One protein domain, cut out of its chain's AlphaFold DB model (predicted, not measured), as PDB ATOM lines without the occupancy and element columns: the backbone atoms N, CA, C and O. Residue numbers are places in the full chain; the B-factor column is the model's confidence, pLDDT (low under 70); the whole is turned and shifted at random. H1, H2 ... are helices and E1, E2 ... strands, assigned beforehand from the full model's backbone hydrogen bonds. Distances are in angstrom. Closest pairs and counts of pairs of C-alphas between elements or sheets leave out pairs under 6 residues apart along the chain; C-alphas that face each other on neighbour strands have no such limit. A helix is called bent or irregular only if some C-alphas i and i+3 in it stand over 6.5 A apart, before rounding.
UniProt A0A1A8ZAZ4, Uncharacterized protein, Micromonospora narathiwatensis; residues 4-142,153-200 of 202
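AT A GLANCE: This is residues 4 to 142 and 153 to 200 of the 202 residues of an uncharacterized protein of Micromonospora narathiwatensis (UniProt A0A1A8ZAZ4). One twisted sheet of seven strands, curled like part of a barrel, runs through the domain; it curves partway round the long helix H1, while H3 and H4 cover its other face toward the E5, E6, E7 end. The short helix H2 sits off the sheet, beyond the end of E3. The printed part has 187 residues with four named helices and seven named strands, in the order H1 E1 E2 E3 H2 E4 E5 H3 E6 H4 E7, of the mixed class, helices and strands. The sheet runs E1, E2, E3, E4, E5, E6, E7 and is mixed: antiparallel from E1 to E5, parallel from E5 to E7. The whole is compact and rounded, with a radius of gyration of the C-alphas of 15.6 A and spans of 39 by 39 by 33 A.

IN THESE COORDINATES: Find C-alpha 4 at (40.610, -49.170, -8.349); from there H1, residues 4 to 21, runs 25.7 A. E1 follows at residues 26 to 30, 12.5 A, and E2 at 50 to 55, 16.5 A. E3, residues 58 to 70, is the longest strand, 26.7 A from first to last C-alpha; it bends by 103 degrees at residue 66, whose C-alpha is at (29.634, -51.196, -3.243). Next come H2, residues 72 to 76, 6.1 A, and E4, residues 88 to 97, 18.8 A, which bends by 104 degrees at residue 92. E5 is residues 112 to 117, 16.7 A; H3 is 123 to 136, 20.1 A; E6 is 173 to 178, 16.5 A. H4, residues 181 to 193, spans 20.5 A and is irregular: C-alphas 185 and 188 are 7.3 A apart. E7, residues 195 to 199, 13.2 A, ends with C-alpha 199 at (43.099, -35.572, -3.064).

HOW THE PARTS SIT: Begin with the sheet, whose edge strands are E1 and E7. E1, E2 and E3 form a meander, each strand the antiparallel neighbour of the one before; look at N 28 and O 52, 3.0 A, and at N 53 and O 61, 2.8 A. E3 and E4 are antiparallel, with N 64 and O 94 at 2.9 A before the bend of E3 and N 69 and O 89 at 2.9 A after it. E4 and E5 are a hairpin, with N 114 and O 93 at 2.8 A. E5 and E6 are parallel, with N 115 and O 175 at 3.0 A. E6, H4 and E7 make a strand-helix-strand unit, two parallel neighbour strands with a helix between; N 198 and O 176 are 2.8 A apart. There are three layers, H1 on one face of the sheet and H3 and H4 on the other. The closest C-alphas of H1 and E5 are those of Glu 8 and Cys 116, 5.9 A. H4 lies over E7 at a height over the sheet of 5.9 A, along the strands, at 10 degrees to E7 on the local plane. H3 and H4 touch, closest at Met 126 and Tyr 186, C-alphas 7.1 A apart; they run the same way at a steep tilt of 35.2 degrees, only just steep. H2, not on the sheet, touches H3 at residues 134 to 136 alone, with the C-alphas of Leu 72 and Glu 135 closest at 4.8 A. H1 is apart from H2, H3 and H4. In H1, H2 and H3 every O i to N i+4 pair is within hydrogen-bond range; in H4 2 of 9 are, beside 8 of 10 O i to N i+3 pairs.

THE WHOLE: The two C-alphas farthest apart are those of Asp 33 and Pro 142, 44.2 A. Residues 143 to 152 are not printed, and C-alphas 142 and 153 are 9.4 A apart across this cut, which falls in the link from H3 to E6. In that link, residues 138 to 139 pair antiparallel with residues 168 to 169. The links from E1 to E2, from H2 to E4 and from E4 to E5 are long. The mean pLDDT of the printed part is 95.7; residues 141 to 142 are under 70.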
ATOM      1  N   GLY A   4      41.778 -49.896  -8.865       93.19
ATOM      2  CA  GLY A   4      40.610 -49.170  -8.349       93.19
ATOM      3  C   GLY A   4      40.124 -49.726  -7.009       93.19
ATOM      4  O   GLY A   4      40.039 -48.982  -6.043       93.19
ATOM      5  N   LYS A   5      39.934 -51.048  -6.909       93.94
ATOM      6  CA  LYS A   5      39.487 -51.691  -5.661       93.94
ATOM      7  C   LYS A   5      40.513 -51.580  -4.535       93.94
ATOM      8  O   LYS A   5      40.139 -51.447  -3.377       93.94
ATOM      9  N   LEU A   6      41.809 -51.616  -4.858       95.69
ATOM     10  CA  LEU A   6      42.846 -51.347  -3.861       95.69
ATOM     11  C   LEU A   6      42.727 -49.917  -3.311       95.69
ATOM     12  O   LEU A   6      42.815 -49.722  -2.102       95.69
ATOM     13  N   TYR A   7      42.471 -48.942  -4.183       97.19
ATOM     14  CA  TYR A   7      42.271 -47.559  -3.769       97.19
ATOM     15  C   TYR A   7      40.984 -47.361  -2.953       97.19
ATOM     16  O   TYR A   7      41.001 -46.652  -1.954       97.19
ATOM     17  N   GLU A   8      39.888 -48.039  -3.295       97.19
ATOM     18  CA  GLU A   8      38.670 -48.036  -2.470       97.19
ATOM     19  C   GLU A   8      38.921 -48.606  -1.062       97.19
ATOM     20  O   GLU A   8      38.486 -48.013  -0.076       97.19
ATOM     21  N   ALA A   9      39.675 -49.709  -0.936       97.06
ATOM     22  CA  ALA A   9      40.097 -50.234   0.369       97.06
ATOM     23  C   ALA A   9      40.956 -49.229   1.153       97.06
ATOM     24  O   ALA A   9      40.790 -49.096   2.368       97.06
ATOM     25  N   TRP A  10      41.862 -48.528   0.469       97.94
ATOM     26  CA  TRP A  10      42.678 -47.479   1.073       97.94
ATOM     27  C   TRP A  10      41.809 -46.338   1.616       97.94
ATOM     28  O   TRP A  10      41.865 -46.045   2.811       97.94
ATOM     29  N   VAL A  11      40.925 -45.772   0.791       98.56
ATOM     30  CA  VAL A  11      40.001 -44.698   1.192       98.56
ATOM     31  C   VAL A  11      39.073 -45.153   2.322       98.56
ATOM     32  O   VAL A  11      38.852 -44.406   3.275       98.56
ATOM     33  N   LEU A  12      38.579 -46.394   2.286       98.50
ATOM     34  CA  LEU A  12      37.809 -46.972   3.387       98.50
ATOM     35  C   LEU A  12      38.603 -46.951   4.696       98.50
ATOM     36  O   LEU A  12      38.063 -46.541   5.719       98.50
ATOM     37  N   SER A  13      39.882 -47.336   4.675       98.31
ATOM     38  CA  SER A  13      40.725 -47.299   5.877       98.31
ATOM     39  C   SER A  13      40.891 -45.879   6.430       98.31
ATOM     40  O   SER A  13      40.759 -45.679   7.638       98.31
ATOM     41  N   VAL A  14      41.061 -44.882   5.551       98.56
ATOM     42  CA  VAL A  14      41.138 -43.460   5.919       98.56
ATOM     43  C   VAL A  14      39.831 -42.989   6.565       98.56
ATOM     44  O   VAL A  14      39.845 -42.325   7.601       98.56
ATOM     45  N   ILE A  15      38.682 -43.356   5.995       98.62
ATOM     46  CA  ILE A  15      37.361 -43.005   6.535       98.62
ATOM     47  C   ILE A  15      37.154 -43.626   7.920       98.62
ATOM     48  O   ILE A  15      36.741 -42.929   8.847       98.62
ATOM     49  N   LEU A  16      37.449 -44.917   8.080       98.69
ATOM     50  CA  LEU A  16      37.282 -45.616   9.358       98.69
ATOM     51  C   LEU A  16      38.194 -45.034  10.448       98.69
ATOM     52  O   LEU A  16      37.743 -44.857  11.582       98.69
ATOM     53  N   GLU A  17      39.435 -44.676  10.109       98.56
ATOM     54  CA  GLU A  17      40.350 -44.017  11.046       98.56
ATOM     55  C   GLU A  17      39.832 -42.632  11.455       98.56
ATOM     56  O   GLU A  17      39.817 -42.305  12.643       98.56
ATOM     57  N   ASN A  18      39.318 -41.834  10.515       98.50
ATOM     58  CA  ASN A  18      38.733 -40.527  10.824       98.50
ATOM     59  C   ASN A  18      37.475 -40.635  11.705       98.50
ATOM     60  O   ASN A  18      37.318 -39.883  12.669       98.50
ATOM     61  N   LEU A  19      36.593 -41.601  11.433       98.50
ATOM     62  CA  LEU A  19      35.417 -41.875  12.268       98.50
ATOM     63  C   LEU A  19      35.819 -42.274  13.694       98.50
ATOM     64  O   LEU A  19      35.193 -41.860  14.673       98.50
ATOM     65  N   ARG A  20      36.896 -43.045  13.838       98.25
ATOM     66  CA  ARG A  20      37.417 -43.436  15.148       98.25
ATOM     67  C   ARG A  20      38.063 -42.269  15.891       98.25
ATOM     68  O   ARG A  20      37.799 -42.066  17.073       98.25
ATOM     69  N   THR A  21      38.921 -41.508  15.225       98.25
ATOM     70  CA  THR A  21      39.761 -40.481  15.860       98.25
ATOM     71  C   THR A  21      39.011 -39.177  16.110       98.25
ATOM     72  O   THR A  21      39.150 -38.582  17.183       98.25
ATOM     73  N   HIS A  22      38.186 -38.742  15.158       97.75
ATOM     74  CA  HIS A  22      37.504 -37.449  15.211       97.75
ATOM     75  C   HIS A  22      36.071 -37.551  15.731       97.75
ATOM     76  O   HIS A  22      35.665 -36.719  16.543       97.75
ATOM     77  N   GLU A  23      35.326 -38.590  15.343       97.44
ATOM     78  CA  GLU A  23      33.947 -38.808  15.815       97.44
ATOM     79  C   GLU A  23      33.862 -39.719  17.047       97.44
ATOM     80  O   GLU A  23      32.818 -39.795  17.698       97.44
ATOM     81  N   ARG A  24      34.979 -40.352  17.434       97.50
ATOM     82  CA  ARG A  24      35.072 -41.251  18.597       97.50
ATOM     83  C   ARG A  24      34.144 -42.462  18.494       97.50
ATOM     84  O   ARG A  24      33.670 -42.959  19.521       97.50
ATOM     85  N   TYR A  25      33.888 -42.931  17.275       98.38
ATOM     86  CA  TYR A  25      33.208 -44.200  17.073       98.38
ATOM     87  C   TYR A  25      34.129 -45.368  17.426       98.38
ATOM     88  O   TYR A  25      35.316 -45.386  17.103       98.38
ATOM     89  N   GLU A  26      33.556 -46.377  18.064       98.38
ATOM     90  CA  GLU A  26      34.103 -47.724  18.039       98.38
ATOM     91  C   GLU A  26      33.722 -48.359  16.695       98.38
ATOM     92  O   GLU A  26      32.549 -48.364  16.322       98.38
ATOM     93  N   VAL A  27      34.716 -48.858  15.958       98.19
ATOM     94  CA  VAL A  27      34.545 -49.441  14.622       98.19
ATOM     95  C   VAL A  27      34.658 -50.958  14.729       98.19
ATOM     96  O   VAL A  27      35.714 -51.469  15.104       98.19
ATOM     97  N   ILE A  28      33.587 -51.679  14.397       97.88
ATOM     98  CA  ILE A  28      33.518 -53.142  14.522       97.88
ATOM     99  C   ILE A  28      33.161 -53.748  13.173       97.88
ATOM    100  O   ILE A  28      32.134 -53.405  12.599       97.88
ATOM    101  N   LEU A  29      33.975 -54.684  12.686       97.62
ATOM    102  CA  LEU A  29      33.622 -55.496  11.522       97.62
ATOM    103  C   LEU A  29      32.590 -56.559  11.923       97.62
ATOM    104  O   LEU A  29      32.798 -57.307  12.879       97.62
ATOM    105  N   VAL A  30      31.489 -56.634  11.181       96.50
ATOM    106  CA  VAL A  30      30.381 -57.573  11.394       96.50
ATOM    107  C   VAL A  30      30.199 -58.437  10.150       96.50
ATOM    108  O   VAL A  30      30.483 -58.002   9.039       96.50
ATOM    109  N   GLY A  31      29.743 -59.681  10.327       92.31
ATOM    110  CA  GLY A  31      29.438 -60.620   9.237       92.31
ATOM    111  C   GLY A  31      30.634 -61.438   8.728       92.31
ATOM    112  O   GLY A  31      30.433 -62.464   8.083       92.31
ATOM    113  N   SER A  32      31.872 -61.046   9.041       92.56
ATOM    114  CA  SER A  32      33.091 -61.807   8.727       92.56
ATOM    115  C   SER A  32      34.291 -61.310   9.548       92.56
ATOM    116  O   SER A  32      34.218 -60.263  10.182       92.56
ATOM    117  N   ASP A  33      35.407 -62.040   9.511       90.56
ATOM    118  CA  ASP A  33      36.730 -61.579   9.954       90.56
ATOM    119  C   ASP A  33      37.483 -60.810   8.848       90.56
ATOM    120  O   ASP A  33      38.549 -60.243   9.091       90.56
ATOM    121  N   LYS A  34      36.944 -60.800   7.621       90.38
ATOM    122  CA  LYS A  34      37.542 -60.167   6.442       90.38
ATOM    123  C   LYS A  34      36.506 -59.373   5.663       90.38
ATOM    124  O   LYS A  34      35.424 -59.867   5.359       90.38
ATOM    125  N   MET A  35      36.888 -58.172   5.241       88.75
ATOM    126  CA  MET A  35      36.095 -57.395   4.295       88.75
ATOM    127  C   MET A  35      36.365 -57.883   2.870       88.75
ATOM    128  O   MET A  35      37.514 -57.937   2.429       88.75
ATOM    129  N   ARG A  36      35.307 -58.243   2.139       86.88
ATOM    130  CA  ARG A  36      35.390 -58.559   0.707       86.88
ATOM    131  C   ARG A  36      34.794 -57.399  -0.074       86.88
ATOM    132  O   ARG A  36      33.589 -57.197  -0.021       86.88
ATOM    133  N   LEU A  37      35.635 -56.677  -0.810       86.88
ATOM    134  CA  LEU A  37      35.160 -55.665  -1.749       86.88
ATOM    135  C   LEU A  37      34.452 -56.342  -2.917       86.88
ATOM    136  O   LEU A  37      34.958 -57.326  -3.474       86.88
ATOM    137  N   ARG A  38      33.278 -55.832  -3.276       86.62
ATOM    138  CA  ARG A  38      32.469 -56.442  -4.326       86.62
ATOM    139  C   ARG A  38      33.019 -56.019  -5.683       86.62
ATOM    140  O   ARG A  38      33.599 -54.953  -5.850       86.62
ATOM    141  N   SER A  39      32.854 -56.880  -6.683       83.25
ATOM    142  CA  SER A  39      33.183 -56.535  -8.072       83.25
ATOM    143  C   SER A  39      32.123 -55.653  -8.731       83.25
ATOM    144  O   SER A  39      32.384 -55.096  -9.792       83.25
ATOM    145  N   SER A  40      30.933 -55.583  -8.135       87.19
ATOM    146  CA  SER A  40      29.789 -54.813  -8.607       87.19
ATOM    147  C   SER A  40      28.882 -54.443  -7.438       87.19
ATOM    148  O   SER A  40      28.768 -55.215  -6.473       87.19
ATOM    149  N   GLY A  41      28.175 -53.332  -7.601       90.19
ATOM    150  CA  GLY A  41      27.136 -52.873  -6.701       90.19
ATOM    151  C   GLY A  41      25.968 -53.841  -6.525       90.19
ATOM    152  O   GLY A  41      25.891 -54.932  -7.106       90.19
ATOM    153  N   GLY A  42      25.048 -53.439  -5.657       94.31
ATOM    154  CA  GLY A  42      23.735 -54.051  -5.488       94.31
ATOM    155  C   GLY A  42      23.115 -53.680  -4.143       94.31
ATOM    156  O   GLY A  42      23.714 -52.918  -3.387       94.31
ATOM    157  N   PRO A  43      21.944 -54.225  -3.795       96.31
ATOM    158  CA  PRO A  43      21.279 -53.882  -2.544       96.31
ATOM    159  C   PRO A  43      22.117 -54.294  -1.322       96.31
ATOM    160  O   PRO A  43      23.046 -55.100  -1.425       96.31
ATOM    161  N   ILE A  44      21.740 -53.781  -0.150       96.56
ATOM    162  CA  ILE A  44      22.229 -54.287   1.133       96.56
ATOM    163  C   ILE A  44      21.853 -55.761   1.249       96.56
ATOM    164  O   ILE A  44      20.674 -56.122   1.176       96.56
ATOM    165  N   ASP A  45      22.859 -56.583   1.513       95.00
ATOM    166  CA  ASP A  45      22.716 -57.974   1.910       95.00
ATOM    167  C   ASP A  45      23.377 -58.150   3.279       95.00
ATOM    168  O   ASP A  45      24.588 -58.001   3.437       95.00
ATOM    169  N   ARG A  46      22.565 -58.463   4.291       94.94
ATOM    170  CA  ARG A  46      23.015 -58.634   5.678       94.94
ATOM    171  C   ARG A  46      23.907 -59.855   5.904       94.94
ATOM    172  O   ARG A  46      24.482 -59.970   6.982       94.94
ATOM    173  N   SER A  47      24.041 -60.743   4.920       92.38
ATOM    174  CA  SER A  47      25.046 -61.809   4.945       92.38
ATOM    175  C   SER A  47      26.458 -61.308   4.613       92.38
ATOM    176  O   SER A  47      27.431 -62.005   4.905       92.38
ATOM    177  N   PHE A  48      26.593 -60.111   4.030       93.19
ATOM    178  CA  PHE A  48      27.886 -59.518   3.708       93.19
ATOM    179  C   PHE A  48      28.479 -58.720   4.866       93.19
ATOM    180  O   PHE A  48      27.786 -58.172   5.730       93.19
ATOM    181  N   ALA A  49      29.811 -58.671   4.858       96.12
ATOM    182  CA  ALA A  49      30.569 -57.949   5.855       96.12
ATOM    183  C   ALA A  49      30.363 -56.434   5.719       96.12
ATOM    184  O   ALA A  49      30.302 -55.904   4.611       96.12
ATOM    185  N   HIS A  50      30.261 -55.754   6.854       97.25
ATOM    186  CA  HIS A  50      30.115 -54.302   6.963       97.25
ATOM    187  C   HIS A  50      30.671 -53.843   8.313       97.25
ATOM    188  O   HIS A  50      30.936 -54.670   9.190       97.25
ATOM    189  N   PHE A  51      30.850 -52.537   8.498       98.38
ATOM    190  CA  PHE A  51      31.313 -52.001   9.777       98.38
ATOM    191  C   PHE A  51      30.162 -51.386  10.556       98.38
ATOM    192  O   PHE A  51      29.462 -50.527  10.033       98.38
ATOM    193  N   GLU A  52      29.999 -51.762  11.818       98.31
ATOM    194  CA  GLU A  52      29.187 -51.013  12.770       98.31
ATOM    195  C   GLU A  52      30.016 -49.888  13.391       98.31
ATOM    196  O   GLU A  52      31.158 -50.090  13.813       98.31
ATOM    197  N   LEU A  53      29.407 -48.709  13.491       98.50
ATOM    198  CA  LEU A  53      29.936 -47.560  14.211       98.50
ATOM    199  C   LEU A  53      29.148 -47.409  15.509       98.50
ATOM    200  O   LEU A  53      27.969 -47.025  15.509       98.50
ATOM    201  N   ARG A  54      29.798 -47.733  16.627       98.50
ATOM    202  CA  ARG A  54      29.184 -47.690  17.952       98.50
ATOM    203  C   ARG A  54      29.638 -46.484  18.746       98.50
ATOM    204  O   ARG A  54      30.788 -46.059  18.681       98.50
ATOM    205  N   GLN A  55      28.735 -45.966  19.564       96.38
ATOM    206  CA  GLN A  55      29.062 -44.965  20.568       96.38
ATOM    207  C   GLN A  55      28.424 -45.385  21.886       96.38
ATOM    208  O   GLN A  55      27.234 -45.689  21.941       96.38
ATOM    209  N   ARG A  56      29.224 -45.437  22.960       95.25
ATOM    210  CA  ARG A  56      28.778 -45.927  24.282       95.25
ATOM    211  C   ARG A  56      28.135 -47.327  24.200       95.25
ATOM    212  O   ARG A  56      27.125 -47.592  24.844       95.25
ATOM    213  N   GLY A  57      28.709 -48.200  23.367       93.94
ATOM    214  CA  GLY A  57      28.254 -49.579  23.163       93.94
ATOM    215  C   GLY A  57      26.996 -49.748  22.301       93.94
ATOM    216  O   GLY A  57      26.603 -50.883  22.057       93.94
ATOM    217  N   GLN A  58      26.373 -48.665  21.821       96.88
ATOM    218  CA  GLN A  58      25.183 -48.730  20.967       96.88
ATOM    219  C   GLN A  58      25.551 -48.529  19.492       96.88
ATOM    220  O   GLN A  58      26.257 -47.559  19.197       96.88
ATOM    221  N   PRO A  59      25.088 -49.391  18.567       97.25
ATOM    222  CA  PRO A  59      25.275 -49.180  17.135       97.25
ATOM    223  C   PRO A  59      24.406 -48.013  16.664       97.25
ATOM    224  O   PRO A  59      23.189 -48.015  16.847       97.25
ATOM    225  N   LEU A  60      25.041 -46.997  16.080       98.06
ATOM    226  CA  LEU A  60      24.357 -45.797  15.590       98.06
ATOM    227  C   LEU A  60      24.334 -45.742  14.067       98.06
ATOM    228  O   LEU A  60      23.315 -45.387  13.474       98.06
ATOM    229  N   LEU A  61      25.458 -46.095  13.448       98.62
ATOM    230  CA  LEU A  61      25.654 -46.054  12.008       98.62
ATOM    231  C   LEU A  61      26.334 -47.340  11.531       98.62
ATOM    232  O   LEU A  61      26.920 -48.081  12.320       98.62
ATOM    233  N   GLU A  62      26.287 -47.569  10.228       98.50
ATOM    234  CA  GLU A  62      26.976 -48.653   9.541       98.50
ATOM    235  C   GLU A  62      27.694 -48.130   8.301       98.50
ATOM    236  O   GLU A  62      27.170 -47.254   7.614       98.50
ATOM    237  N   VAL A  63      28.862 -48.697   8.000       98.56
ATOM    238  CA  VAL A  63      29.627 -48.434   6.778       98.56
ATOM    239  C   VAL A  63      29.528 -49.641   5.857       98.56
ATOM    240  O   VAL A  63      29.916 -50.752   6.226       98.56
ATOM    241  N   TRP A  64      29.041 -49.392   4.649       97.88
ATOM    242  CA  TRP A  64      28.871 -50.367   3.579       97.88
ATOM    243  C   TRP A  64      29.741 -49.984   2.386       97.88
ATOM    244  O   TRP A  64      29.992 -48.798   2.167       97.88
ATOM    245  N   THR A  65      30.172 -50.976   1.607       97.31
ATOM    246  CA  THR A  65      30.868 -50.750   0.335       97.31
ATOM    247  C   THR A  65      30.067 -51.319  -0.819       97.31
ATOM    248  O   THR A  65      29.378 -52.329  -0.650       97.31
ATOM    249  N   ASP A  66      30.193 -50.695  -1.988       95.88
ATOM    250  CA  ASP A  66      29.634 -51.196  -3.243       95.88
ATOM    251  C   ASP A  66      28.135 -51.526  -3.124       95.88
ATOM    252  O   ASP A  66      27.700 -52.655  -3.398       95.88
ATOM    253  N   ILE A  67      27.334 -50.574  -2.632       96.62
ATOM    254  CA  ILE A  67      25.878 -50.753  -2.571       96.62
ATOM    255  C   ILE A  67      25.137 -49.750  -3.444       96.62
ATOM    256  O   ILE A  67      25.573 -48.622  -3.653       96.62
ATOM    257  N   GLU A  68      23.980 -50.178  -3.926       97.44
ATOM    258  CA  GLU A  68      23.043 -49.359  -4.678       97.44
ATOM    259  C   GLU A  68      21.977 -48.781  -3.748       97.44
ATOM    260  O   GLU A  68      21.378 -49.494  -2.938       97.44
ATOM    261  N   ILE A  69      21.720 -47.486  -3.896       97.81
ATOM    262  CA  ILE A  69      20.684 -46.751  -3.166       97.81
ATOM    263  C   ILE A  69      19.534 -46.366  -4.105       97.81
ATOM    264  O   ILE A  69      19.769 -46.160  -5.294       97.81
ATOM    265  N   LEU A  70      18.307 -46.214  -3.593       98.38
ATOM    266  CA  LEU A  70      17.204 -45.635  -4.376       98.38
ATOM    267  C   LEU A  70      17.344 -44.117  -4.423       98.38
ATOM    268  O   LEU A  70      17.421 -43.465  -3.380       98.38
ATOM    269  N   THR A  71      17.327 -43.555  -5.623       98.25
ATOM    270  CA  THR A  71      17.554 -42.130  -5.865       98.25
ATOM    271  C   THR A  71      16.369 -41.246  -5.462       98.25
ATOM    272  O   THR A  71      15.228 -41.691  -5.296       98.25
ATOM    273  N   LEU A  72      16.625 -39.942  -5.343       98.06
ATOM    274  CA  LEU A  72      15.592 -38.924  -5.169       98.06
ATOM    275  C   LEU A  72      14.580 -38.956  -6.319       98.06
ATOM    276  O   LEU A  72      13.380 -38.856  -6.074       98.06
ATOM    277  N   SER A  73      15.019 -39.119  -7.571       97.75
ATOM    278  CA  SER A  73      14.083 -39.212  -8.695       97.75
ATOM    279  C   SER A  73      13.144 -40.416  -8.575       97.75
ATOM    280  O   SER A  73      11.941 -40.250  -8.800       97.75
ATOM    281  N   HIS A  74      13.641 -41.581  -8.132       98.25
ATOM    282  CA  HIS A  74      12.805 -42.739  -7.800       98.25
ATOM    283  C   HIS A  74      11.774 -42.402  -6.711       98.25
ATOM    284  O   HIS A  74      10.586 -42.693  -6.867       98.25
ATOM    285  N   HIS A  75      12.201 -41.745  -5.627       97.69
ATOM    286  CA  HIS A  75      11.298 -41.319  -4.554       97.69
ATOM    287  C   HIS A  75      10.193 -40.384  -5.078       97.69
ATOM    288  O   HIS A  75       9.006 -40.617  -4.841       97.69
ATOM    289  N   LEU A  76      10.557 -39.346  -5.836       97.19
ATOM    290  CA  LEU A  76       9.617 -38.320  -6.302       97.19
ATOM    291  C   LEU A  76       8.597 -38.838  -7.306       97.19
ATOM    292  O   LEU A  76       7.439 -38.419  -7.276       97.19
ATOM    293  N   ARG A  77       9.002 -39.769  -8.174       97.12
ATOM    294  CA  ARG A  77       8.087 -40.414  -9.122       97.12
ATOM    295  C   ARG A  77       7.244 -41.521  -8.482       97.12
ATOM    296  O   ARG A  77       6.465 -42.143  -9.198       97.12
ATOM    297  N   ARG A  78       7.404 -41.770  -7.173       95.56
ATOM    298  CA  ARG A  78       6.793 -42.892  -6.440       95.56
ATOM    299  C   ARG A  78       7.083 -44.225  -7.129       95.56
ATOM    300  O   ARG A  78       6.167 -44.978  -7.445       95.56
ATOM    301  N   GLY A  79       8.359 -44.456  -7.434       91.69
ATOM    302  CA  GLY A  79       8.797 -45.655  -8.133       91.69
ATOM    303  C   GLY A  79       8.433 -46.937  -7.386       91.69
ATOM    304  O   GLY A  79       8.381 -46.976  -6.156       91.69
ATOM    305  N   GLU A  80       8.136 -47.973  -8.162       92.56
ATOM    306  CA  GLU A  80       7.800 -49.302  -7.664       92.56
ATOM    307  C   GLU A  80       9.037 -50.202  -7.645       92.56
ATOM    308  O   GLU A  80      10.010 -49.972  -8.366       92.56
ATOM    309  N   LEU A  81       8.973 -51.261  -6.838       89.56
ATOM    310  CA  LEU A  81       9.957 -52.336  -6.855       89.56
ATOM    311  C   LEU A  81       9.519 -53.437  -7.844       89.56
ATOM    312  O   LEU A  81       8.329 -53.747  -7.909       89.56
ATOM    313  N   PRO A  82      10.458 -54.093  -8.549       91.75
ATOM    314  CA  PRO A  82      11.903 -53.866  -8.495       91.75
ATOM    315  C   PRO A  82      12.322 -52.559  -9.197       91.75
ATOM    316  O   PRO A  82      11.694 -52.173 -10.184       91.75
ATOM    317  N   PRO A  83      13.389 -51.891  -8.716       94.56
ATOM    318  CA  PRO A  83      13.854 -50.650  -9.319       94.56
ATOM    319  C   PRO A  83      14.420 -50.906 -10.719       94.56
ATOM    320  O   PRO A  83      14.986 -51.963 -11.013       94.56
ATOM    321  N   GLN A  84      14.276 -49.919 -11.594       94.75
ATOM    322  CA  GLN A  84      14.917 -49.887 -12.902       94.75
ATOM    323  C   GLN A  84      16.325 -49.303 -12.782       94.75
ATOM    324  O   GLN A  84      16.682 -48.661 -11.800       94.75
ATOM    325  N   ARG A  85      17.130 -49.447 -13.838       90.50
ATOM    326  CA  ARG A  85      18.526 -48.974 -13.841       90.50
ATOM    327  C   ARG A  85      18.682 -47.486 -13.500       90.50
ATOM    328  O   ARG A  85      19.700 -47.117 -12.940       90.50
ATOM    329  N   GLY A  86      17.710 -46.645 -13.857       93.25
ATOM    330  CA  GLY A  86      17.741 -45.207 -13.557       93.25
ATOM    331  C   GLY A  86      17.310 -44.839 -12.134       93.25
ATOM    332  O   GLY A  86      17.443 -43.682 -11.749       93.25
ATOM    333  N   ASP A  87      16.785 -45.796 -11.369       97.12
ATOM    334  CA  ASP A  87      16.302 -45.585 -10.001       97.12
ATOM    335  C   ASP A  87      17.371 -45.818  -8.944       97.12
ATOM    336  O   ASP A  87      17.178 -45.451  -7.785       97.12
ATOM    337  N   CYS A  88      18.465 -46.463  -9.341       97.25
ATOM    338  CA  CYS A  88      19.553 -46.837  -8.464       97.25
ATOM    339  C   CYS A  88      20.795 -46.002  -8.758       97.25
ATOM    340  O   CYS A  88      21.088 -45.682  -9.911       97.25
ATOM    341  N   HIS A  89      21.561 -45.711  -7.711       96.94
ATOM    342  CA  HIS A  89      22.927 -45.214  -7.842       96.94
ATOM    343  C   HIS A  89      23.859 -46.053  -6.973       96.94
ATOM    344  O   HIS A  89      23.590 -46.236  -5.785       96.94
ATOM    345  N   GLU A  90      24.926 -46.578  -7.570       96.81
ATOM    346  CA  GLU A  90      25.977 -47.313  -6.860       96.81
ATOM    347  C   GLU A  90      26.917 -46.329  -6.163       96.81
ATOM    348  O   GLU A  90      27.342 -45.342  -6.760       96.81
ATOM    349  N   LEU A  91      27.230 -46.592  -4.896       97.06
ATOM    350  CA  LEU A  91      28.184 -45.823  -4.104       97.06
ATOM    351  C   LEU A  91      29.308 -46.742  -3.627       97.06
ATOM    352  O   LEU A  91      29.034 -47.802  -3.054       97.06
ATOM    353  N   ASP A  92      30.557 -46.303  -3.806       97.75
ATOM    354  CA  ASP A  92      31.738 -47.096  -3.443       97.75
ATOM    355  C   ASP A  92      31.794 -47.323  -1.929       97.75
ATOM    356  O   ASP A  92      32.025 -48.441  -1.471       97.75
ATOM    357  N   ILE A  93      31.538 -46.274  -1.138       98.50
ATOM    358  CA  ILE A  93      31.406 -46.357   0.323       98.50
ATOM    359  C   ILE A  93      30.222 -45.499   0.762       98.50
ATOM    360  O   ILE A  93      30.064 -44.354   0.334       98.50
ATOM    361  N   VAL A  94      29.397 -46.029   1.660       98.38
ATOM    362  CA  VAL A  94      28.243 -45.313   2.199       98.38
ATOM    363  C   VAL A  94      28.089 -45.557   3.689       98.38
ATOM    364  O   VAL A  94      28.303 -46.659   4.188       98.38
ATOM    365  N   ILE A  95      27.701 -44.504   4.400       98.69
ATOM    366  CA  ILE A  95      27.371 -44.542   5.819       98.69
ATOM    367  C   ILE A  95      25.863 -44.365   5.972       98.69
ATOM    368  O   ILE A  95      25.294 -43.378   5.495       98.69
ATOM    369  N   LEU A  96      25.230 -45.310   6.659       98.69
ATOM    370  CA  LEU A  96      23.787 -45.386   6.891       98.69
ATOM    371  C   LEU A  96      23.491 -45.489   8.393       98.69
ATOM    372  O   LEU A  96      24.388 -45.827   9.160       98.69
ATOM    373  N   PRO A  97      22.254 -45.227   8.850       98.50
ATOM    374  CA  PRO A  97      21.803 -45.631  10.177       98.50
ATOM    375  C   PRO A  97      22.023 -47.125  10.425       98.50
ATOM    376  O   PRO A  97      21.926 -47.929   9.500       98.50
ATOM    377  N   ALA A  98      22.281 -47.509  11.671       97.88
ATOM    378  CA  ALA A  98      22.363 -48.921  12.029       97.88
ATOM    379  C   ALA A  98      21.000 -49.629  11.905       97.88
ATOM    380  O   ALA A  98      19.944 -49.027  12.118       97.88
ATOM    381  N   GLY A  99      21.017 -50.925  11.580       96.06
ATOM    382  CA  GLY A  99      19.825 -51.783  11.580       96.06
ATOM    383  C   GLY A  99      18.921 -51.680  10.342       96.06
ATOM    384  O   GLY A  99      17.794 -52.179  10.360       96.06
ATOM    385  N   ILE A 100      19.385 -51.062   9.254       95.88
ATOM    386  CA  ILE A 100      18.675 -51.026   7.962       95.88
ATOM    387  C   ILE A 100      18.424 -52.438   7.403       95.88
ATOM    388  O   ILE A 100      19.326 -53.261   7.292       95.88
ATOM    389  N   LYS A 101      17.200 -52.755   6.994       95.69
ATOM    390  CA  LYS A 101      16.903 -54.078   6.417       95.69
ATOM    391  C   LYS A 101      17.602 -54.276   5.063       95.69
ATOM    392  O   LYS A 101      17.923 -53.304   4.389       95.69
ATOM    393  N   SER A 102      17.801 -55.534   4.659       96.19
ATOM    394  CA  SER A 102      18.284 -55.863   3.309       96.19
ATOM    395  C   SER A 102      17.405 -55.224   2.227       96.19
ATOM    396  O   SER A 102      16.189 -55.110   2.406       96.19
ATOM    397  N   GLY A 103      18.009 -54.845   1.101       96.62
ATOM    398  CA  GLY A 103      17.346 -54.125   0.008       96.62
ATOM    399  C   GLY A 103      18.055 -52.824  -0.366       96.62
ATOM    400  O   GLY A 103      19.193 -52.586   0.033       96.62
ATOM    401  N   TYR A 104      17.385 -51.988  -1.155       97.31
ATOM    402  CA  TYR A 104      17.923 -50.705  -1.605       97.31
ATOM    403  C   TYR A 104      17.543 -49.604  -0.605       97.31
ATOM    404  O   TYR A 104      16.360 -49.255  -0.517       97.31
ATOM    405  N   PRO A 105      18.489 -49.059   0.178       97.56
ATOM    406  CA  PRO A 105      18.185 -47.960   1.081       97.56
ATOM    407  C   PRO A 105      17.810 -46.709   0.267       97.56
ATOM    408  O   PRO A 105      18.444 -46.424  -0.751       97.56
ATOM    409  N   PRO A 106      16.789 -45.946   0.682       97.88
ATOM    410  CA  PRO A 106      16.451 -44.686   0.038       97.88
ATOM    411  C   PRO A 106      17.509 -43.607   0.296       97.88
ATOM    412  O   PRO A 106      18.203 -43.612   1.317       97.88
ATOM    413  N   HIS A 107      17.616 -42.664  -0.641       98.31
ATOM    414  CA  HIS A 107      18.606 -41.587  -0.618       98.31
ATOM    415  C   HIS A 107      18.612 -40.757   0.681       98.31
ATOM    416  O   HIS A 107      19.652 -40.230   1.072       98.31
ATOM    417  N   ASP A 108      17.473 -40.645   1.368       97.88
ATOM    418  CA  ASP A 108      17.298 -39.859   2.591       97.88
ATOM    419  C   ASP A 108      17.858 -40.523   3.859       97.88
ATOM    420  O   ASP A 108      18.048 -39.864   4.891       97.88
ATOM    421  N   LEU A 109      18.203 -41.808   3.777       98.25
ATOM    422  CA  LEU A 109      18.929 -42.515   4.829       98.25
ATOM    423  C   LEU A 109      20.443 -42.360   4.708       98.25
ATOM    424  O   LEU A 109      21.143 -42.586   5.693       98.25
ATOM    425  N   VAL A 110      20.966 -41.921   3.563       98.50
ATOM    426  CA  VAL A 110      22.404 -41.687   3.392       98.50
ATOM    427  C   VAL A 110      22.879 -40.616   4.377       98.50
ATOM    428  O   VAL A 110      22.320 -39.524   4.441       98.50
ATOM    429  N   ARG A 111      23.914 -40.915   5.172       98.38
ATOM    430  CA  ARG A 111      24.599 -39.933   6.040       98.38
ATOM    431  C   ARG A 111      25.861 -39.405   5.387       98.38
ATOM    432  O   ARG A 111      26.112 -38.202   5.414       98.38
ATOM    433  N   MET A 112      26.605 -40.296   4.749       98.44
ATOM    434  CA  MET A 112      27.763 -39.971   3.929       98.44
ATOM    435  C   MET A 112      27.825 -40.930   2.748       98.44
ATOM    436  O   MET A 112      27.563 -42.116   2.911       98.44
ATOM    437  N   ALA A 113      28.177 -40.408   1.586       98.44
ATOM    438  CA  ALA A 113      28.455 -41.145   0.368       98.44
ATOM    439  C   ALA A 113      29.857 -40.776  -0.119       98.44
ATOM    440  O   ALA A 113      30.264 -39.613  -0.016       98.44
ATOM    441  N   VAL A 114      30.583 -41.755  -0.645       98.62
ATOM    442  CA  VAL A 114      31.939 -41.572  -1.156       98.62
ATOM    443  C   VAL A 114      32.091 -42.236  -2.512       98.62
ATOM    444  O   VAL A 114      31.670 -43.372  -2.710       98.62
ATOM    445  N   GLU A 115      32.732 -41.505  -3.416       98.44
ATOM    446  CA  GLU A 115      33.153 -41.953  -4.741       98.44
ATOM    447  C   GLU A 115      34.683 -41.939  -4.807       98.44
ATOM    448  O   GLU A 115      35.318 -40.925  -4.516       98.44
ATOM    449  N   CYS A 116      35.287 -43.044  -5.219       98.06
ATOM    450  CA  CYS A 116      36.726 -43.236  -5.337       98.06
ATOM    451  C   CYS A 116      37.136 -43.196  -6.815       98.06
ATOM    452  O   CYS A 116      36.536 -43.851  -7.671       98.06
ATOM    453  N   LYS A 117      38.178 -42.426  -7.146       97.50
ATOM    454  CA  LYS A 117      38.714 -42.303  -8.510       97.50
ATOM    455  C   LYS A 117      40.233 -42.464  -8.516       97.50
ATOM    456  O   LYS A 117      40.966 -41.529  -8.210       97.50
ATOM    457  N   ASN A 118      40.705 -43.642  -8.920       96.94
ATOM    458  CA  ASN A 118      42.130 -43.930  -9.116       96.94
ATOM    459  C   ASN A 118      42.556 -43.756 -10.589       96.94
ATOM    460  O   ASN A 118      43.103 -44.665 -11.214       96.94
ATOM    461  N   THR A 119      42.192 -42.626 -11.187       95.62
ATOM    462  CA  THR A 119      42.515 -42.250 -12.570       95.62
ATOM    463  C   THR A 119      42.678 -40.737 -12.650       95.62
ATOM    464  O   THR A 119      42.313 -40.032 -11.711       95.62
ATOM    465  N   ALA A 120      43.207 -40.238 -13.772       97.12
ATOM    466  CA  ALA A 120      43.294 -38.800 -14.004       97.12
ATOM    467  C   ALA A 120      41.908 -38.151 -13.875       97.12
ATOM    468  O   ALA A 120      40.957 -38.555 -14.557       97.12
ATOM    469  N   PHE A 121      41.798 -37.146 -13.012       98.06
ATOM    470  CA  PHE A 121      40.539 -36.518 -12.678       98.06
ATOM    471  C   PHE A 121      40.147 -35.518 -13.761       98.06
ATOM    472  O   PHE A 121      40.892 -34.621 -14.149       98.06
ATOM    473  N   GLN A 122      38.937 -35.672 -14.289       97.75
ATOM    474  CA  GLN A 122      38.463 -34.869 -15.411       97.75
ATOM    475  C   GLN A 122      37.132 -34.201 -15.088       97.75
ATOM    476  O   GLN A 122      36.314 -34.715 -14.327       97.75
ATOM    477  N   LYS A 123      36.836 -33.096 -15.782       97.25
ATOM    478  CA  LYS A 123      35.578 -32.344 -15.637       97.25
ATOM    479  C   LYS A 123      34.321 -33.215 -15.744       97.25
ATOM    480  O   LYS A 123      33.302 -32.908 -15.130       97.25
ATOM    481  N   HIS A 124      34.350 -34.299 -16.523       97.75
ATOM    482  CA  HIS A 124      33.203 -35.200 -16.623       97.75
ATOM    483  C   HIS A 124      32.928 -35.977 -15.324       97.75
ATOM    484  O   HIS A 124      31.761 -36.207 -15.024       97.75
ATOM    485  N   MET A 125      33.960 -36.296 -14.539       98.25
ATOM    486  CA  MET A 125      33.834 -36.956 -13.235       98.25
ATOM    487  C   MET A 125      33.219 -36.010 -12.205       98.25
ATOM    488  O   MET A 125      32.297 -36.390 -11.491       98.25
ATOM    489  N   MET A 126      33.633 -34.737 -12.208       97.81
ATOM    490  CA  MET A 126      32.978 -33.698 -11.408       97.81
ATOM    491  C   MET A 126      31.486 -33.570 -11.758       97.81
ATOM    492  O   MET A 126      30.641 -33.539 -10.867       97.81
ATOM    493  N   ARG A 127      31.136 -33.531 -13.054       98.19
ATOM    494  CA  ARG A 127      29.725 -33.490 -13.487       98.19
ATOM    495  C   ARG A 127      28.945 -34.716 -13.012       98.19
ATOM    496  O   ARG A 127      27.797 -34.557 -12.611       98.19
ATOM    497  N   ALA A 128      29.558 -35.900 -13.044       97.94
ATOM    498  CA  ALA A 128      28.944 -37.120 -12.534       97.94
ATOM    499  C   ALA A 128      28.662 -37.002 -11.029       97.94
ATOM    500  O   ALA A 128      27.516 -37.172 -10.630       97.94
ATOM    501  N   ALA A 129      29.645 -36.585 -10.223       98.19
ATOM    502  CA  ALA A 129      29.476 -36.374  -8.782       98.19
ATOM    503  C   ALA A 129      28.385 -35.338  -8.446       98.19
ATOM    504  O   ALA A 129      27.594 -35.536  -7.526       98.19
ATOM    505  N   LEU A 130      28.277 -34.253  -9.220       97.62
ATOM    506  CA  LEU A 130      27.170 -33.297  -9.082       97.62
ATOM    507  C   LEU A 130      25.809 -33.911  -9.458       97.62
ATOM    508  O   LEU A 130      24.792 -33.565  -8.859       97.62
ATOM    509  N   GLY A 131      25.785 -34.834 -10.422       97.62
ATOM    510  CA  GLY A 131      24.614 -35.653 -10.732       97.62
ATOM    511  C   GLY A 131      24.201 -36.526  -9.547       97.62
ATOM    512  O   GLY A 131      23.044 -36.474  -9.140       97.62
ATOM    513  N   VAL A 132      25.157 -37.226  -8.923       97.88
ATOM    514  CA  VAL A 132      24.919 -38.005  -7.693       97.88
ATOM    515  C   VAL A 132      24.363 -37.113  -6.590       97.88
ATOM    516  O   VAL A 132      23.355 -37.435  -5.969       97.88
ATOM    517  N   ARG A 133      24.963 -35.936  -6.382       97.62
ATOM    518  CA  ARG A 133      24.501 -34.976  -5.375       97.62
ATOM    519  C   ARG A 133      23.034 -34.597  -5.561       97.62
ATOM    520  O   ARG A 133      22.303 -34.527  -4.572       97.62
ATOM    521  N   ARG A 134      22.616 -34.362  -6.808       97.25
ATOM    522  CA  ARG A 134      21.226 -34.052  -7.169       97.25
ATOM    523  C   ARG A 134      20.285 -35.221  -6.872       97.25
ATOM    524  O   ARG A 134      19.167 -34.981  -6.435       97.25
ATOM    525  N   GLU A 135      20.736 -36.452  -7.083       98.06
ATOM    526  CA  GLU A 135      19.956 -37.658  -6.783       98.06
ATOM    527  C   GLU A 135      19.972 -38.043  -5.294       98.06
ATOM    528  O   GLU A 135      19.163 -38.862  -4.871       98.06
ATOM    529  N   LEU A 136      20.841 -37.438  -4.477       97.81
ATOM    530  CA  LEU A 136      20.870 -37.651  -3.028       97.81
ATOM    531  C   LEU A 136      20.034 -36.637  -2.236       97.81
ATOM    532  O   LEU A 136      19.561 -36.947  -1.142       97.81
ATOM    533  N   SER A 137      19.885 -35.405  -2.729       97.12
ATOM    534  CA  SER A 137      19.240 -34.320  -1.977       97.12
ATOM    535  C   SER A 137      18.900 -33.108  -2.834       97.12
ATOM    536  O   SER A 137      19.539 -32.847  -3.852       97.12
ATOM    537  N   TYR A 138      18.048 -32.242  -2.298       95.44
ATOM    538  CA  TYR A 138      17.900 -30.870  -2.762       95.44
ATOM    539  C   TYR A 138      19.041 -29.970  -2.287       95.44
ATOM    540  O   TYR A 138      19.529 -30.098  -1.165       95.44
ATOM    541  N   LEU A 139      19.421 -29.003  -3.123       92.88
ATOM    542  CA  LEU A 139      20.291 -27.900  -2.722       92.88
ATOM    543  C   LEU A 139      19.539 -27.004  -1.734       92.88
ATOM    544  O   LEU A 139      18.519 -26.411  -2.094       92.88
ATOM    545  N   LYS A 140      20.058 -26.863  -0.513       86.81
ATOM    546  CA  LYS A 140      19.531 -25.895   0.455       86.81
ATOM    547  C   LYS A 140      20.324 -24.597   0.363       86.81
ATOM    548  O   LYS A 140      21.536 -24.629   0.181       86.81
ATOM    549  N   THR A 141      19.599 -23.481   0.434       69.06
ATOM    550  CA  THR A 141      19.960 -22.127  -0.009       69.06
ATOM    551  C   THR A 141      21.469 -21.835  -0.052       69.06
ATOM    552  O   THR A 141      22.142 -21.927   0.979       69.06
ATOM    553  N   PRO A 142      22.006 -21.409  -1.212       58.34
ATOM    554  CA  PRO A 142      23.387 -20.962  -1.318       58.34
ATOM    555  C   PRO A 142      23.666 -19.817  -0.339       58.34
ATOM    556  O   PRO A 142      22.854 -18.908  -0.168       58.34
ATOM    557  N   ARG A 153      22.810 -23.774   7.783       80.69
ATOM    558  CA  ARG A 153      22.871 -25.058   7.080       80.69
ATOM    559  C   ARG A 153      22.347 -26.188   7.968       80.69
ATOM    560  O   ARG A 153      22.578 -26.145   9.178       80.69
ATOM    561  N   PRO A 154      21.653 -27.184   7.392       88.06
ATOM    562  CA  PRO A 154      21.262 -28.384   8.107       88.06
ATOM    563  C   PRO A 154      22.479 -29.083   8.714       88.06
ATOM    564  O   PRO A 154      23.483 -29.247   8.010       88.06
ATOM    565  N   PRO A 155      22.399 -29.501   9.987       93.94
ATOM    566  CA  PRO A 155      23.442 -30.310  10.587       93.94
ATOM    567  C   PRO A 155      23.475 -31.694   9.931       93.94
ATOM    568  O   PRO A 155      22.430 -32.263   9.609       93.94
ATOM    569  N   THR A 156      24.674 -32.237   9.745       95.62
ATOM    570  CA  THR A 156      24.868 -33.631   9.326       95.62
ATOM    571  C   THR A 156      24.736 -34.563  10.538       95.62
ATOM    572  O   THR A 156      24.502 -34.127  11.666       95.62
ATOM    573  N   SER A 157      24.918 -35.870  10.332       95.56
ATOM    574  CA  SER A 157      25.047 -36.834  11.437       95.56
ATOM    575  C   SER A 157      26.402 -36.794  12.152       95.56
ATOM    576  O   SER A 157      26.618 -37.608  13.045       95.56
ATOM    577  N   PHE A 158      27.299 -35.879  11.775       96.38
ATOM    578  CA  PHE A 158      28.671 -35.835  12.264       96.38
ATOM    579  C   PHE A 158      28.949 -34.589  13.101       96.38
ATOM    580  O   PHE A 158      28.457 -33.490  12.837       96.38
ATOM    581  N   SER A 159      29.789 -34.763  14.113       94.62
ATOM    582  CA  SER A 159      30.108 -33.750  15.117       94.62
ATOM    583  C   SER A 159      31.271 -32.858  14.697       94.62
ATOM    584  O   SER A 159      31.394 -31.739  15.190       94.62
ATOM    585  N   ILE A 160      32.178 -33.353  13.860       94.19
ATOM    586  CA  ILE A 160      33.438 -32.722  13.458       94.19
ATOM    587  C   ILE A 160      33.766 -33.106  12.011       94.19
ATOM    588  O   ILE A 160      33.829 -32.224  11.157       94.19
ATOM    589  N   TRP A 161      33.963 -34.396  11.749       96.06
ATOM    590  CA  TRP A 161      34.436 -34.945  10.485       96.06
ATOM    591  C   TRP A 161      33.351 -35.814   9.829       96.06
ATOM    592  O   TRP A 161      32.726 -36.617  10.516       96.06
ATOM    593  N   PRO A 162      33.133 -35.709   8.507       94.31
ATOM    594  CA  PRO A 162      33.857 -34.853   7.556       94.31
ATOM    595  C   PRO A 162      33.419 -33.381   7.607       94.31
ATOM    596  O   PRO A 162      34.184 -32.493   7.240       94.31
ATOM    597  N   ARG A 163      32.197 -33.107   8.081       93.25
ATOM    598  CA  ARG A 163      31.658 -31.756   8.291       93.25
ATOM    599  C   ARG A 163      30.421 -31.784   9.174       93.25
ATOM    600  O   ARG A 163      29.641 -32.728   9.106       93.25
ATOM    601  N   ARG A 164      30.212 -30.705   9.930       93.88
ATOM    602  CA  ARG A 164      29.057 -30.506  10.829       93.88
ATOM    603  C   ARG A 164      27.767 -30.131  10.114       93.88
ATOM    604  O   ARG A 164      26.689 -30.363  10.643       93.88
ATOM    605  N   ASP A 165      27.878 -29.503   8.950       92.81
ATOM    606  CA  ASP A 165      26.747 -28.987   8.190       92.81
ATOM    607  C   ASP A 165      27.008 -29.079   6.685       92.81
ATOM    608  O   ASP A 165      28.154 -29.194   6.246       92.81
ATOM    609  N   VAL A 166      25.941 -29.070   5.885       93.00
ATOM    610  CA  VAL A 166      26.028 -29.196   4.423       93.00
ATOM    611  C   VAL A 166      24.904 -28.418   3.742       93.00
ATOM    612  O   VAL A 166      23.822 -28.257   4.295       93.00
ATOM    613  N   ALA A 167      25.132 -27.926   2.522       91.56
ATOM    614  CA  ALA A 167      24.112 -27.250   1.712       91.56
ATOM    615  C   ALA A 167      23.147 -28.246   1.024       91.56
ATOM    616  O   ALA A 167      22.846 -28.113  -0.159       91.56
ATOM    617  N   ALA A 168      22.679 -29.260   1.752       93.50
ATOM    618  CA  ALA A 168      21.870 -30.353   1.220       93.50
ATOM    619  C   ALA A 168      20.691 -30.685   2.146       93.50
ATOM    620  O   ALA A 168      20.807 -30.589   3.369       93.50
ATOM    621  N   ASP A 169      19.561 -31.066   1.553       94.12
ATOM    622  CA  ASP A 169      18.376 -31.569   2.250       94.12
ATOM    623  C   ASP A 169      17.807 -32.798   1.511       94.12
ATOM    624  O   ASP A 169      17.292 -32.639   0.398       94.12
ATOM    625  N   PRO A 170      17.936 -34.028   2.041       96.12
ATOM    626  CA  PRO A 170      18.504 -34.400   3.343       96.12
ATOM    627  C   PRO A 170      19.990 -34.050   3.510       96.12
ATOM    628  O   PRO A 170      20.743 -33.982   2.539       96.12
ATOM    629  N   ALA A 171      20.409 -33.836   4.762       95.69
ATOM    630  CA  ALA A 171      21.737 -33.345   5.146       95.69
ATOM    631  C   ALA A 171      22.844 -34.416   5.068       95.69
ATOM    632  O   ALA A 171      23.560 -34.670   6.040       95.69
ATOM    633  N   SER A 172      22.967 -35.072   3.916       96.75
ATOM    634  CA  SER A 172      23.975 -36.099   3.669       96.75
ATOM    635  C   SER A 172      25.260 -35.502   3.103       96.75
ATOM    636  O   SER A 172      25.229 -34.558   2.313       96.75
ATOM    637  N   VAL A 173      26.406 -36.056   3.486       97.50
ATOM    638  CA  VAL A 173      27.712 -35.666   2.940       97.50
ATOM    639  C   VAL A 173      27.984 -36.445   1.655       97.50
ATOM    640  O   VAL A 173      27.703 -37.637   1.598       97.50
ATOM    641  N   LEU A 174      28.543 -35.791   0.635       98.38
ATOM    642  CA  LEU A 174      29.103 -36.462  -0.538       98.38
ATOM    643  C   LEU A 174      30.569 -36.055  -0.686       98.38
ATOM    644  O   LEU A 174      30.862 -34.862  -0.755       98.38
ATOM    645  N   ALA A 175      31.465 -37.033  -0.756       98.44
ATOM    646  CA  ALA A 175      32.887 -36.803  -0.979       98.44
ATOM    647  C   ALA A 175      33.392 -37.598  -2.185       98.44
ATOM    648  O   ALA A 175      32.971 -38.727  -2.427       98.44
ATOM    649  N   VAL A 176      34.314 -37.011  -2.935       98.69
ATOM    650  CA  VAL A 176      35.003 -37.646  -4.054       98.69
ATOM    651  C   VAL A 176      36.484 -37.686  -3.721       98.69
ATOM    652  O   VAL A 176      37.124 -36.641  -3.641       98.69
ATOM    653  N   TYR A 177      37.014 -38.888  -3.536       98.69
ATOM    654  CA  TYR A 177      38.426 -39.130  -3.272       98.69
ATOM    655  C   TYR A 177      39.135 -39.488  -4.574       98.69
ATOM    656  O   TYR A 177      38.670 -40.354  -5.318       98.69
ATOM    657  N   SER A 178      40.293 -38.885  -4.842       98.62
ATOM    658  CA  SER A 178      41.110 -39.239  -6.007       98.62
ATOM    659  C   SER A 178      42.606 -39.245  -5.720       98.62
ATOM    660  O   SER A 178      43.089 -38.422  -4.949       98.62
ATOM    661  N   THR A 179      43.324 -40.148  -6.394       98.25
ATOM    662  CA  THR A 179      44.795 -40.159  -6.416       98.25
ATOM    663  C   THR A 179      45.380 -39.054  -7.297       98.25
ATOM    664  O   THR A 179      46.575 -38.788  -7.223       98.25
ATOM    665  N   ASP A 180      44.567 -38.405  -8.138       98.38
ATOM    666  CA  ASP A 180      45.000 -37.270  -8.950       98.38
ATOM    667  C   ASP A 180      44.813 -35.955  -8.167       98.38
ATOM    668  O   ASP A 180      43.676 -35.600  -7.836       98.38
ATOM    669  N   PRO A 181      45.887 -35.186  -7.900       98.31
ATOM    670  CA  PRO A 181      45.806 -33.928  -7.157       98.31
ATOM    671  C   PRO A 181      44.943 -32.853  -7.830       98.31
ATOM    672  O   PRO A 181      44.460 -31.947  -7.146       98.31
ATOM    673  N   THR A 182      44.690 -32.944  -9.139       98.19
ATOM    674  CA  THR A 182      43.824 -31.992  -9.856       98.19
ATOM    675  C   THR A 182      42.365 -32.050  -9.394       98.19
ATOM    676  O   THR A 182      41.609 -31.104  -9.621       98.19
ATOM    677  N   VAL A 183      41.950 -33.103  -8.674       98.44
ATOM    678  CA  VAL A 183      40.614 -33.195  -8.059       98.44
ATOM    679  C   VAL A 183      40.306 -31.985  -7.169       98.44
ATOM    680  O   VAL A 183      39.194 -31.455  -7.206       98.44
ATOM    681  N   SER A 184      41.301 -31.466  -6.444       97.94
ATOM    682  CA  SER A 184      41.132 -30.330  -5.532       97.94
ATOM    683  C   SER A 184      40.828 -29.011  -6.249       97.94
ATOM    684  O   SER A 184      40.270 -28.095  -5.641       97.94
ATOM    685  N   GLU A 185      41.111 -28.900  -7.552       98.12
ATOM    686  CA  GLU A 185      40.742 -27.726  -8.357       98.12
ATOM    687  C   GLU A 185      39.216 -27.564  -8.484       98.12
ATOM    688  O   GLU A 185      38.716 -26.455  -8.692       98.12
ATOM    689  N   TYR A 186      38.461 -28.653  -8.306       97.62
ATOM    690  CA  TYR A 186      37.002 -28.670  -8.403       97.62
ATOM    691  C   TYR A 186      36.298 -28.409  -7.062       97.62
ATOM    692  O   TYR A 186      35.089 -28.154  -7.061       97.62
ATOM    693  N   ASP A 187      37.027 -28.414  -5.937       95.19
ATOM    694  CA  ASP A 187      36.446 -28.345  -4.589       95.19
ATOM    695  C   ASP A 187      35.589 -27.095  -4.394       95.19
ATOM    696  O   ASP A 187      34.410 -27.200  -4.072       95.19
ATOM    697  N   LYS A 188      36.103 -25.904  -4.725       93.06
ATOM    698  CA  LYS A 188      35.349 -24.644  -4.562       93.06
ATOM    699  C   LYS A 188      33.973 -24.669  -5.233       93.06
ATOM    700  O   LYS A 188      33.019 -24.121  -4.684       93.06
ATOM    701  N   ALA A 189      33.869 -25.283  -6.411       93.62
ATOM    702  CA  ALA A 189      32.603 -25.417  -7.122       93.62
ATOM    703  C   ALA A 189      31.728 -26.538  -6.529       93.62
ATOM    704  O   ALA A 189      30.515 -26.363  -6.423       93.62
ATOM    705  N   GLY A 190      32.326 -27.648  -6.089       95.06
ATOM    706  CA  GLY A 190      31.638 -28.721  -5.364       95.06
ATOM    707  C   GLY A 190      31.007 -28.263  -4.052       95.06
ATOM    708  O   GLY A 190      29.841 -28.559  -3.788       95.06
ATOM    709  N   GLN A 191      31.726 -27.451  -3.276       92.69
ATOM    710  CA  GLN A 191      31.291 -26.930  -1.979       92.69
ATOM    711  C   GLN A 191      29.996 -26.113  -2.051       92.69
ATOM    712  O   GLN A 191      29.249 -26.057  -1.070       92.69
ATOM    713  N   VAL A 192      29.694 -25.501  -3.204       91.31
ATOM    714  CA  VAL A 192      28.409 -24.818  -3.443       91.31
ATOM    715  C   VAL A 192      27.238 -25.792  -3.297       91.31
ATOM    716  O   VAL A 192      26.201 -25.420  -2.757       91.31
ATOM    717  N   PHE A 193      27.433 -27.039  -3.722       92.75
ATOM    718  CA  PHE A 193      26.443 -28.111  -3.683       92.75
ATOM    719  C   PHE A 193      26.659 -29.089  -2.522       92.75
ATOM    720  O   PHE A 193      25.949 -30.083  -2.430       92.75
ATOM    721  N   GLY A 194      27.627 -28.833  -1.636       92.62
ATOM    722  CA  GLY A 194      27.957 -29.746  -0.544       92.62
ATOM    723  C   GLY A 194      28.668 -31.026  -0.996       92.62
ATOM    724  O   GLY A 194      28.417 -32.082  -0.417       92.62
ATOM    725  N   VAL A 195      29.509 -30.930  -2.032       97.12
ATOM    726  CA  VAL A 195      30.397 -32.007  -2.492       97.12
ATOM    727  C   VAL A 195      31.842 -31.651  -2.170       97.12
ATOM    728  O   VAL A 195      32.299 -30.575  -2.559       97.12
ATOM    729  N   ASP A 196      32.543 -32.560  -1.501       97.50
ATOM    730  CA  ASP A 196      33.951 -32.400  -1.130       97.50
ATOM    731  C   ASP A 196      34.830 -33.118  -2.162       97.50
ATOM    732  O   ASP A 196      34.656 -34.314  -2.385       97.50
ATOM    733  N   PHE A 197      35.759 -32.408  -2.806       98.38
ATOM    734  CA  PHE A 197      36.699 -33.001  -3.769       98.38
ATOM    735  C   PHE A 197      38.092 -33.100  -3.135       98.38
ATOM    736  O   PHE A 197      38.779 -32.093  -2.948       98.38
ATOM    737  N   ILE A 198      38.498 -34.320  -2.782       98.44
ATOM    738  CA  ILE A 198      39.623 -34.602  -1.887       98.44
ATOM    739  C   ILE A 198      40.702 -35.372  -2.646       98.44
ATOM    740  O   ILE A 198      40.446 -36.431  -3.223       98.44
ATOM    741  N   HIS A 199      41.920 -34.836  -2.633       98.56
ATOM    742  CA  HIS A 199      43.099 -35.572  -3.064       98.56
ATOM    743  C   HIS A 199      43.589 -36.442  -1.908       98.56
ATOM    744  O   HIS A 199      43.909 -35.914  -0.843       98.56
ATOM    745  N   GLU A 200      43.662 -37.749  -2.135       98.31
ATOM    746  CA  GLU A 200      44.173 -38.719  -1.171       98.31
ATOM    747  C   GLU A 200      45.189 -39.623  -1.884       98.31
ATOM    748  O   GLU A 200      44.804 -40.456  -2.711       98.31
TER     749      GLU A 200